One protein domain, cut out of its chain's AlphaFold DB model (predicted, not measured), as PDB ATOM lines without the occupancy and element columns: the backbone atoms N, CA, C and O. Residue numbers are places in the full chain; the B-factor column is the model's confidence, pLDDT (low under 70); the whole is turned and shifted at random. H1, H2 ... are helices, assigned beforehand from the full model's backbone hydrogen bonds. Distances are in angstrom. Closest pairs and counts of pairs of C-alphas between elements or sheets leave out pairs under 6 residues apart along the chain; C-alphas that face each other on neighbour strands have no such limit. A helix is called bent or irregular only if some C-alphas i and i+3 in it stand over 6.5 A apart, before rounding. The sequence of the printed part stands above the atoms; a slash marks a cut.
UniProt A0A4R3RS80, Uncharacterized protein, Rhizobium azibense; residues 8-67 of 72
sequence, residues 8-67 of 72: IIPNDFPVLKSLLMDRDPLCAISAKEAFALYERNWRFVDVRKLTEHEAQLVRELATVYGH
ATOM      1  N   ILE A   8     -21.865 -39.347 -11.860       88.75
ATOM      2  CA  ILE A   8     -20.782 -38.371 -11.989       88.75
ATOM      3  C   ILE A   8     -21.310 -37.036 -11.486       88.75
ATOM      4  O   ILE A   8     -22.350 -36.581 -11.955       88.75
ATOM      5  N   ILE A   9     -20.589 -36.385 -10.571       90.38
ATOM      6  CA  ILE A   9     -20.924 -35.035 -10.103       90.38
ATOM      7  C   ILE A   9     -20.228 -34.020 -11.016       90.38
ATOM      8  O   ILE A   9     -19.002 -33.909 -10.972       90.38
ATOM      9  N   PRO A  10     -20.961 -33.248 -11.834       90.06
ATOM     10  CA  PRO A  10     -20.352 -32.312 -12.778       90.06
ATOM     11  C   PRO A  10     -19.502 -31.225 -12.126       90.06
ATOM     12  O   PRO A  10     -18.575 -30.725 -12.751       90.06
ATOM     13  N   ASN A  11     -19.784 -30.856 -10.875       89.56
ATOM     14  CA  ASN A  11     -19.024 -29.842 -10.150       89.56
ATOM     15  C   ASN A  11     -17.539 -30.201  -9.936       89.56
ATOM     16  O   ASN A  11     -16.735 -29.279  -9.805       89.56
ATOM     17  N   ASP A  12     -17.169 -31.484  -9.938       89.00
ATOM     18  CA  ASP A  12     -15.767 -31.939  -9.863       89.00
ATOM     19  C   ASP A  12     -14.987 -31.715 -11.171       89.00
ATOM     20  O   ASP A  12     -13.757 -31.760 -11.202       89.00
ATOM     21  N   PHE A  13     -15.701 -31.448 -12.263       89.69
ATOM     22  CA  PHE A  13     -15.181 -31.466 -13.622       89.69
ATOM     23  C   PHE A  13     -15.410 -30.092 -14.265       89.69
ATOM     24  O   PHE A  13     -16.536 -29.762 -14.642       89.69
ATOM     25  N   PRO A  14     -14.385 -29.222 -14.352       88.50
ATOM     26  CA  PRO A  14     -14.570 -27.832 -14.767       88.50
ATOM     27  C   PRO A  14     -15.120 -27.695 -16.190       88.50
ATOM     28  O   PRO A  14     -15.898 -26.769 -16.456       88.50
ATOM     29  N   VAL A  15     -14.756 -28.600 -17.103       89.69
ATOM     30  CA  VAL A  15     -15.315 -28.613 -18.455       89.69
ATOM     31  C   VAL A  15     -16.746 -29.115 -18.402       89.69
ATOM     32  O   VAL A  15     -17.627 -28.404 -18.877       89.69
ATOM     33  N   LEU A  16     -17.014 -30.256 -17.763       89.06
ATOM     34  CA  LEU A  16     -18.375 -30.796 -17.652       89.06
ATOM     35  C   LEU A  16     -19.347 -29.796 -17.011       89.06
ATOM     36  O   LEU A  16     -20.441 -29.580 -17.527       89.06
ATOM     37  N   LYS A  17     -18.921 -29.117 -15.942       89.69
ATOM     38  CA  LYS A  17     -19.653 -28.025 -15.290       89.69
ATOM     39  C   LYS A  17     -19.987 -26.899 -16.261       89.69
ATOM     40  O   LYS A  17     -21.095 -26.382 -16.234       89.69
ATOM     41  N   SER A  18     -19.048 -26.532 -17.129       88.38
ATOM     42  CA  SER A  18     -19.258 -25.483 -18.135       88.38
ATOM     43  C   SER A  18     -20.244 -25.908 -19.233       88.38
ATOM     44  O   SER A  18     -20.836 -25.052 -19.885       88.38
ATOM     45  N   LEU A  19     -20.437 -27.216 -19.438       88.06
ATOM     46  CA  LEU A  19     -21.400 -27.767 -20.397       88.06
ATOM     47  C   LEU A  19     -22.836 -27.821 -19.849       88.06
ATOM     48  O   LEU A  19     -23.788 -27.953 -20.625       88.06
ATOM     49  N   LEU A  20     -23.011 -27.712 -18.529       86.31
ATOM     50  CA  LEU A  20     -24.316 -27.648 -17.880       86.31
ATOM     51  C   LEU A  20     -24.897 -26.235 -17.997       86.31
ATOM     52  O   LEU A  20     -24.764 -25.420 -17.093       86.31
ATOM     53  N   MET A  21     -25.548 -25.939 -19.124       75.81
ATOM     54  CA  MET A  21     -26.134 -24.611 -19.369       75.81
ATOM     55  C   MET A  21     -27.105 -24.150 -18.269       75.81
ATOM     56  O   MET A  21     -26.981 -23.032 -17.788       75.81
ATOM     57  N   ASP A  22     -28.067 -24.997 -17.897       78.69
ATOM     58  CA  ASP A  22     -29.148 -24.664 -16.947       78.69
ATOM     59  C   ASP A  22     -29.318 -25.740 -15.858       78.69
ATOM     60  O   ASP A  22     -30.230 -25.708 -15.040       78.69
ATOM     61  N   ARG A  23     -28.444 -26.750 -15.863       80.88
ATOM     62  CA  ARG A  23     -28.523 -27.869 -14.924       80.88
ATOM     63  C   ARG A  23     -27.690 -27.584 -13.688       80.88
ATOM     64  O   ARG A  23     -26.602 -27.022 -13.781       80.88
ATOM     65  N   ASP A  24     -28.192 -28.033 -12.545       85.94
ATOM     66  CA  ASP A  24     -27.470 -27.926 -11.287       85.94
ATOM     67  C   ASP A  24     -26.181 -28.777 -11.331       85.94
ATOM     68  O   ASP A  24     -26.252 -29.975 -11.612       85.94
ATOM     69  N   PRO A  25     -24.995 -28.189 -11.087       84.81
ATOM     70  CA  PRO A  25     -23.724 -28.903 -11.177       84.81
ATOM     71  C   PRO A  25     -23.442 -29.816  -9.982       84.81
ATOM     72  O   PRO A  25     -22.513 -30.621 -10.050       84.81
ATOM     73  N   LEU A  26     -24.198 -29.696  -8.890       87.56
ATOM     74  CA  LEU A  26     -24.115 -30.595  -7.738       87.56
ATOM     75  C   LEU A  26     -25.022 -31.818  -7.922       87.56
ATOM     76  O   LEU A  26     -24.834 -32.824  -7.240       87.56
ATOM     77  N   CYS A  27     -25.979 -31.755  -8.850       87.19
ATOM     78  CA  CYS A  27     -26.802 -32.889  -9.230       87.19
ATOM     79  C   CYS A  27     -25.953 -33.928  -9.967       87.19
ATOM     80  O   CYS A  27     -25.424 -33.671 -11.052       87.19
ATOM     81  N   ALA A  28     -25.817 -35.107  -9.359       89.38
ATOM     82  CA  ALA A  28     -25.140 -36.222  -9.989       89.38
ATOM     83  C   ALA A  28     -25.912 -36.657 -11.243       89.38
ATOM     84  O   ALA A  28     -27.134 -36.810 -11.222       89.38
ATOM     85  N   ILE A  29     -25.188 -36.829 -12.345       89.50
ATOM     86  CA  ILE A  29     -25.733 -37.275 -13.627       89.50
ATOM     87  C   ILE A  29     -25.144 -38.624 -13.990       89.50
ATOM     88  O   ILE A  29     -24.036 -38.958 -13.572       89.50
ATOM     89  N   SER A  30     -25.859 -39.387 -14.817       89.69
ATOM     90  CA  SER A  30     -25.334 -40.685 -15.217       89.69
ATOM     91  C   SER A  30     -24.073 -40.557 -16.084       89.69
ATOM     92  O   SER A  30     -23.935 -39.597 -16.849       89.69
ATOM     93  N   ALA A  31     -23.185 -41.550 -16.052       88.19
ATOM     94  CA  ALA A  31     -21.997 -41.596 -16.911       88.19
ATOM     95  C   ALA A  31     -22.340 -41.455 -18.408       88.19
ATOM     96  O   ALA A  31     -21.694 -40.709 -19.149       88.19
ATOM     97  N   LYS A  32     -23.434 -42.089 -18.842       86.56
ATOM     98  CA  LYS A  32     -23.971 -41.952 -20.202       86.56
ATOM     99  C   LYS A  32     -24.402 -40.518 -20.514       86.56
ATOM    100  O   LYS A  32     -24.190 -40.031 -21.622       86.56
ATOM    101  N   GLU A  33     -25.024 -39.846 -19.554       88.31
ATOM    102  CA  GLU A  33     -25.498 -38.475 -19.720       88.31
ATOM    103  C   GLU A  33     -24.337 -37.475 -19.753       88.31
ATOM    104  O   GLU A  33     -24.321 -36.587 -20.606       88.31
ATOM    105  N   ALA A  34     -23.312 -37.680 -18.920       89.50
ATOM    106  CA  ALA A  34     -22.055 -36.941 -19.006       89.50
ATOM    107  C   ALA A  34     -21.397 -37.109 -20.384       89.50
ATOM    108  O   ALA A  34     -20.997 -36.119 -20.996       89.50
ATOM    109  N   PHE A  35     -21.344 -38.335 -20.919       88.81
ATOM    110  CA  PHE A  35     -20.810 -38.577 -22.261       88.81
ATOM    111  C   PHE A  35     -21.614 -37.852 -23.346       88.81
ATOM    112  O   PHE A  35     -21.025 -37.184 -24.190       88.81
ATOM    113  N   ALA A  36     -22.949 -37.901 -23.296       87.62
ATOM    114  CA  ALA A  36     -23.802 -37.193 -24.252       87.62
ATOM    115  C   ALA A  36     -23.605 -35.663 -24.207       87.62
ATOM    116  O   ALA A  36     -23.692 -34.987 -25.236       87.62
ATOM    117  N   LEU A  37     -23.322 -35.100 -23.024       89.25
ATOM    118  CA  LEU A  37     -22.958 -33.688 -22.882       89.25
ATOM    119  C   LEU A  37     -21.612 -33.392 -23.542       89.25
ATOM    120  O   LEU A  37     -21.522 -32.418 -24.290       89.25
ATOM    121  N   TYR A  38     -20.595 -34.221 -23.303       89.56
ATOM    122  CA  TYR A  38     -19.298 -34.078 -23.958       89.56
ATOM    123  C   TYR A  38     -19.405 -34.206 -25.472       89.56
ATOM    124  O   TYR A  38     -18.913 -33.334 -26.173       89.56
ATOM    125  N   GLU A  39     -20.088 -35.228 -25.979       88.31
ATOM    126  CA  GLU A  39     -20.234 -35.487 -27.412       88.31
ATOM    127  C   GLU A  39     -20.916 -34.323 -28.133       88.31
ATOM    128  O   GLU A  39     -20.377 -33.765 -29.091       88.31
ATOM    129  N   ARG A  40     -22.071 -33.877 -27.625       87.38
ATOM    130  CA  ARG A  40     -22.828 -32.782 -28.243       87.38
ATOM    131  C   ARG A  40     -22.070 -31.458 -28.223       87.38
ATOM    132  O   ARG A  40     -22.228 -30.645 -29.136       87.38
ATOM    133  N   ASN A  41     -21.287 -31.218 -27.175       88.25
ATOM    134  CA  ASN A  41     -20.591 -29.953 -26.970       88.25
ATOM    135  C   ASN A  41     -19.089 -30.036 -27.255       88.25
ATOM    136  O   ASN A  41     -18.390 -29.066 -26.975       88.25
ATOM    137  N   TRP A  42     -18.593 -31.132 -27.838       85.94
ATOM    138  CA  TRP A  42     -17.157 -31.378 -28.001       85.94
ATOM    139  C   TRP A  42     -16.447 -30.236 -28.725       85.94
ATOM    140  O   TRP A  42     -15.385 -29.800 -28.299       85.94
ATOM    141  N   ARG A  43     -17.092 -29.639 -29.739       84.88
ATOM    142  CA  ARG A  43     -16.530 -28.481 -30.459       84.88
ATOM    143  C   ARG A  43     -16.241 -27.264 -29.566       84.88
ATOM    144  O   ARG A  43     -15.509 -26.370 -29.976       84.88
ATOM    145  N   PHE A  44     -16.908 -27.173 -28.418       82.88
ATOM    146  CA  PHE A  44     -16.785 -26.091 -27.441       82.88
ATOM    147  C   PHE A  44     -15.935 -26.491 -26.233       82.88
ATOM    148  O   PHE A  44     -15.645 -25.646 -25.384       82.88
ATOM    149  N   VAL A  45     -15.552 -27.764 -26.136       84.75
ATOM    150  CA  VAL A  45     -14.673 -28.255 -25.083       84.75
ATOM    151  C   VAL A  45     -13.278 -27.702 -25.332       84.75
ATOM    152  O   VAL A  45     -12.609 -28.033 -26.308       84.75
ATOM    153  N   ASP A  46     -12.826 -26.848 -24.420       82.94
ATOM    154  CA  ASP A  46     -11.449 -26.382 -24.418       82.94
ATOM    155  C   ASP A  46     -10.567 -27.439 -23.749       82.94
ATOM    156  O   ASP A  46     -10.547 -27.576 -22.524       82.94
ATOM    157  N   VAL A  47      -9.821 -28.182 -24.566       82.25
ATOM    158  CA  VAL A  47      -8.916 -29.249 -24.111       82.25
ATOM    159  C   VAL A  47      -7.870 -28.722 -23.121       82.25
ATOM    160  O   VAL A  47      -7.388 -29.472 -22.281       82.25
ATOM    161  N   ARG A  48      -7.553 -27.421 -23.145       84.81
ATOM    162  CA  ARG A  48      -6.612 -26.805 -22.193       84.81
ATOM    163  C   ARG A  48      -7.178 -26.682 -20.781       84.81
ATOM    164  O   ARG A  48      -6.412 -26.475 -19.846       84.81
ATOM    165  N   LYS A  49      -8.503 -26.762 -20.630       85.00
ATOM    166  CA  LYS A  49      -9.196 -26.725 -19.336       85.00
ATOM    167  C   LYS A  49      -9.483 -28.116 -18.775       85.00
ATOM    168  O   LYS A  49      -9.846 -28.203 -17.606       85.00
ATOM    169  N   LEU A  50      -9.311 -29.171 -19.577       87.19
ATOM    170  CA  LEU A  50      -9.427 -30.546 -19.104       87.19
ATOM    171  C   LEU A  50      -8.291 -30.832 -18.126       87.19
ATOM    172  O   LEU A  50      -7.112 -30.793 -18.481       87.19
ATOM    173  N   THR A  51      -8.655 -31.145 -16.889       89.12
ATOM    174  CA  THR A  51      -7.694 -31.679 -15.919       89.12
ATOM    175  C   THR A  51      -7.291 -33.102 -16.311       89.12
ATOM    176  O   THR A  51      -8.008 -33.780 -17.048       89.12
ATOM    177  N   GLU A  52      -6.161 -33.599 -15.805       88.88
ATOM    178  CA  GLU A  52      -5.723 -34.977 -16.084       88.88
ATOM    179  C   GLU A  52      -6.784 -36.016 -15.682       88.88
ATOM    180  O   GLU A  52      -7.017 -36.987 -16.408       88.88
ATOM    181  N   HIS A  53      -7.474 -35.767 -14.565       86.94
ATOM    182  CA  HIS A  53      -8.552 -36.610 -14.056       86.94
ATOM    183  C   HIS A  53      -9.790 -36.579 -14.967       86.94
ATOM    184  O   HIS A  53     -10.336 -37.624 -15.318       86.94
ATOM    185  N   GLU A  54     -10.191 -35.395 -15.430       89.44
ATOM    186  CA  GLU A  54     -11.314 -35.227 -16.359       89.44
ATOM    187  C   GLU A  54     -11.015 -35.835 -17.734       89.44
ATOM    188  O   GLU A  54     -11.864 -36.489 -18.333       89.44
ATOM    189  N   ALA A  55      -9.781 -35.695 -18.219       89.12
ATOM    190  CA  ALA A  55      -9.355 -36.312 -19.467       89.12
ATOM    191  C   ALA A  55      -9.383 -37.847 -19.382       89.12
ATOM    192  O   ALA A  55      -9.724 -38.508 -20.364       89.12
ATOM    193  N   GLN A  56      -9.038 -38.424 -18.225       88.69
ATOM    194  CA  GLN A  56      -9.161 -39.863 -17.996       88.69
ATOM    195  C   GLN A  56     -10.625 -40.303 -18.026       88.69
ATOM    196  O   GLN A  56     -10.947 -41.239 -18.757       88.69
ATOM    197  N   LEU A  57     -11.503 -39.567 -17.343       87.75
ATOM    198  CA  LEU A  57     -12.940 -39.817 -17.364       87.75
ATOM    199  C   LEU A  57     -13.493 -39.788 -18.795       87.75
ATOM    200  O   LEU A  57     -14.158 -40.726 -19.218       87.75
ATOM    201  N   VAL A  58     -13.187 -38.748 -19.573       87.94
ATOM    202  CA  VAL A  58     -13.649 -38.631 -20.967       87.94
ATOM    203  C   VAL A  58     -13.169 -39.811 -21.817       87.94
ATOM    204  O   VAL A  58     -13.944 -40.332 -22.617       87.94
ATOM    205  N   ARG A  59     -11.926 -40.278 -21.634       86.81
ATOM    206  CA  ARG A  59     -11.407 -41.465 -22.340       86.81
ATOM    207  C   ARG A  59     -12.158 -42.739 -21.965       86.81
ATOM    208  O   ARG A  59     -12.466 -43.535 -22.852       86.81
ATOM    209  N   GLU A  60     -12.454 -42.941 -20.687       87.62
ATOM    210  CA  GLU A  60     -13.239 -44.092 -20.223       87.62
ATOM    211  C   GLU A  60     -14.665 -44.043 -20.770       87.62
ATOM    212  O   GLU A  60     -15.132 -45.011 -21.372       87.62
ATOM    213  N   LEU A  61     -15.314 -42.880 -20.676       87.44
ATOM    214  CA  LEU A  61     -16.643 -42.646 -21.234       87.44
ATOM    215  C   LEU A  61     -16.675 -42.895 -22.746       87.44
ATOM    216  O   LEU A  61     -17.565 -43.588 -23.226       87.44
ATOM    217  N   ALA A  62     -15.691 -42.402 -23.500       85.25
ATOM    218  CA  ALA A  62     -15.586 -42.647 -24.938       85.25
ATOM    219  C   ALA A  62     -15.318 -44.123 -25.263       85.25
ATOM    220  O   ALA A  62     -15.829 -44.639 -26.254       85.25
ATOM    221  N   THR A  63     -14.563 -44.825 -24.420       84.75
ATOM    222  CA  THR A  63     -14.309 -46.263 -24.590       84.75
ATOM    223  C   THR A  63     -15.588 -47.075 -24.400       84.75
ATOM    224  O   THR A  63     -15.829 -48.021 -25.148       84.75
ATOM    225  N   VAL A  64     -16.425 -46.707 -23.426       84.62
ATOM    226  CA  VAL A  64     -17.649 -47.454 -23.111       84.62
ATOM    227  C   VAL A  64     -18.837 -47.037 -23.973       84.62
ATOM    228  O   VAL A  64     -19.555 -47.898 -24.469       84.62
ATOM    229  N   TYR A  65     -19.054 -45.738 -24.165       83.75
ATOM    230  CA  TYR A  65     -20.230 -45.203 -24.857       83.75
ATOM    231  C   TYR A  65     -19.952 -44.765 -26.294       83.75
ATOM    232  O   TYR A  65     -20.888 -44.673 -27.083       83.75
ATOM    233  N   GLY A  66     -18.691 -44.522 -26.658       72.75
ATOM    234  CA  GLY A  66     -18.338 -43.966 -27.963       72.75
ATOM    235  C   GLY A  66     -18.555 -44.921 -29.133       72.75
ATOM    236  O   GLY A  66     -18.693 -44.441 -30.247       72.75
ATOM    237  N   HIS A  67     -18.614 -46.245 -28.920       65.56
ATOM    238  CA  HIS A  67     -19.013 -47.251 -29.931       65.56
ATOM    239  C   HIS A  67     -18.386 -47.060 -31.348       65.56
ATOM    240  O   HIS A  67     -18.959 -47.491 -32.348       65.56
TER     241      HIS A  67
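Overview. This is residues 8 to 67 of the 72 residues of an uncharacterized protein of Rhizobium azibense (UniProt A0A4R3RS80). H2 and H3 make a wide V, closest at Phe 35 of H2 and Leu 61 of H3, and the short helix H1 packs on H2 almost at a right angle, so that the three form a small cluster in a triangle rather than a row. The link of residues 45 to 51 spans the open side of the V, and a longer link, residues 20 to 30, loops from the end of H1 to the start of H2. The printed part has 60 residues with three named helices, in the order H1, H2, H3, and no named strand; the class is all helix. The whole is compact and rounded, with a radius of gyration of the C-alphas of 10.4 A and spans of 28 by 24 by 20 A.

Arrangement. H2, residues 31 to 44, touches both other helices. H3, residues 52 to 65, touches H2 with 8 pairs of C-alphas within 8 A, and the closest C-alphas are those of Phe 35 and Leu 61, 5.9 A apart. H2 and H3 run opposite ways at a steep tilt of 69.8 degrees, only just short of about perpendicular. H1, residues 14 to 19, touches H2 with 6 pairs of C-alphas within 8 A; the closest are those of Leu 19 and Leu 37, 6.6 A apart. The lines of H1 and H2 stand about perpendicular, at 83 degrees. H1 and H3 are near each other, with 5 pairs of C-alphas within 10 A. In H1 and H3 every O i to N i+4 pair is within hydrogen-bond range; in H2 it is 8 of 10.

Along the chain. H2 begins with the C-alpha of Ala 31 at (-21.997, -41.596, -16.911) and measures 19.5 A from first to last C-alpha. H2 is irregular: C-alphas 40 and 43 are 7.9 A apart, and its line is a rough one. H3 measures 19.8 A and ends with C-alpha 65 at (-20.230, -45.203, -24.857). H1 measures 8.9 A and begins with C-alpha 14 at (-14.570, -27.832, -14.767).

Size, cuts and confidence. The two C-alphas farthest apart are those of Leu 26 and His 67, at 28.2 A, and the first and last printed C-alphas, of Ile 8 and His 67, are 20.1 A apart. The printed part has no cut. The link from H1 to H2 is long, with 11 residues, and the link from H2 to H3 is short, with 7. The mean pLDDT of the printed part of the model is 86.4, and residue 67 alone is under 70.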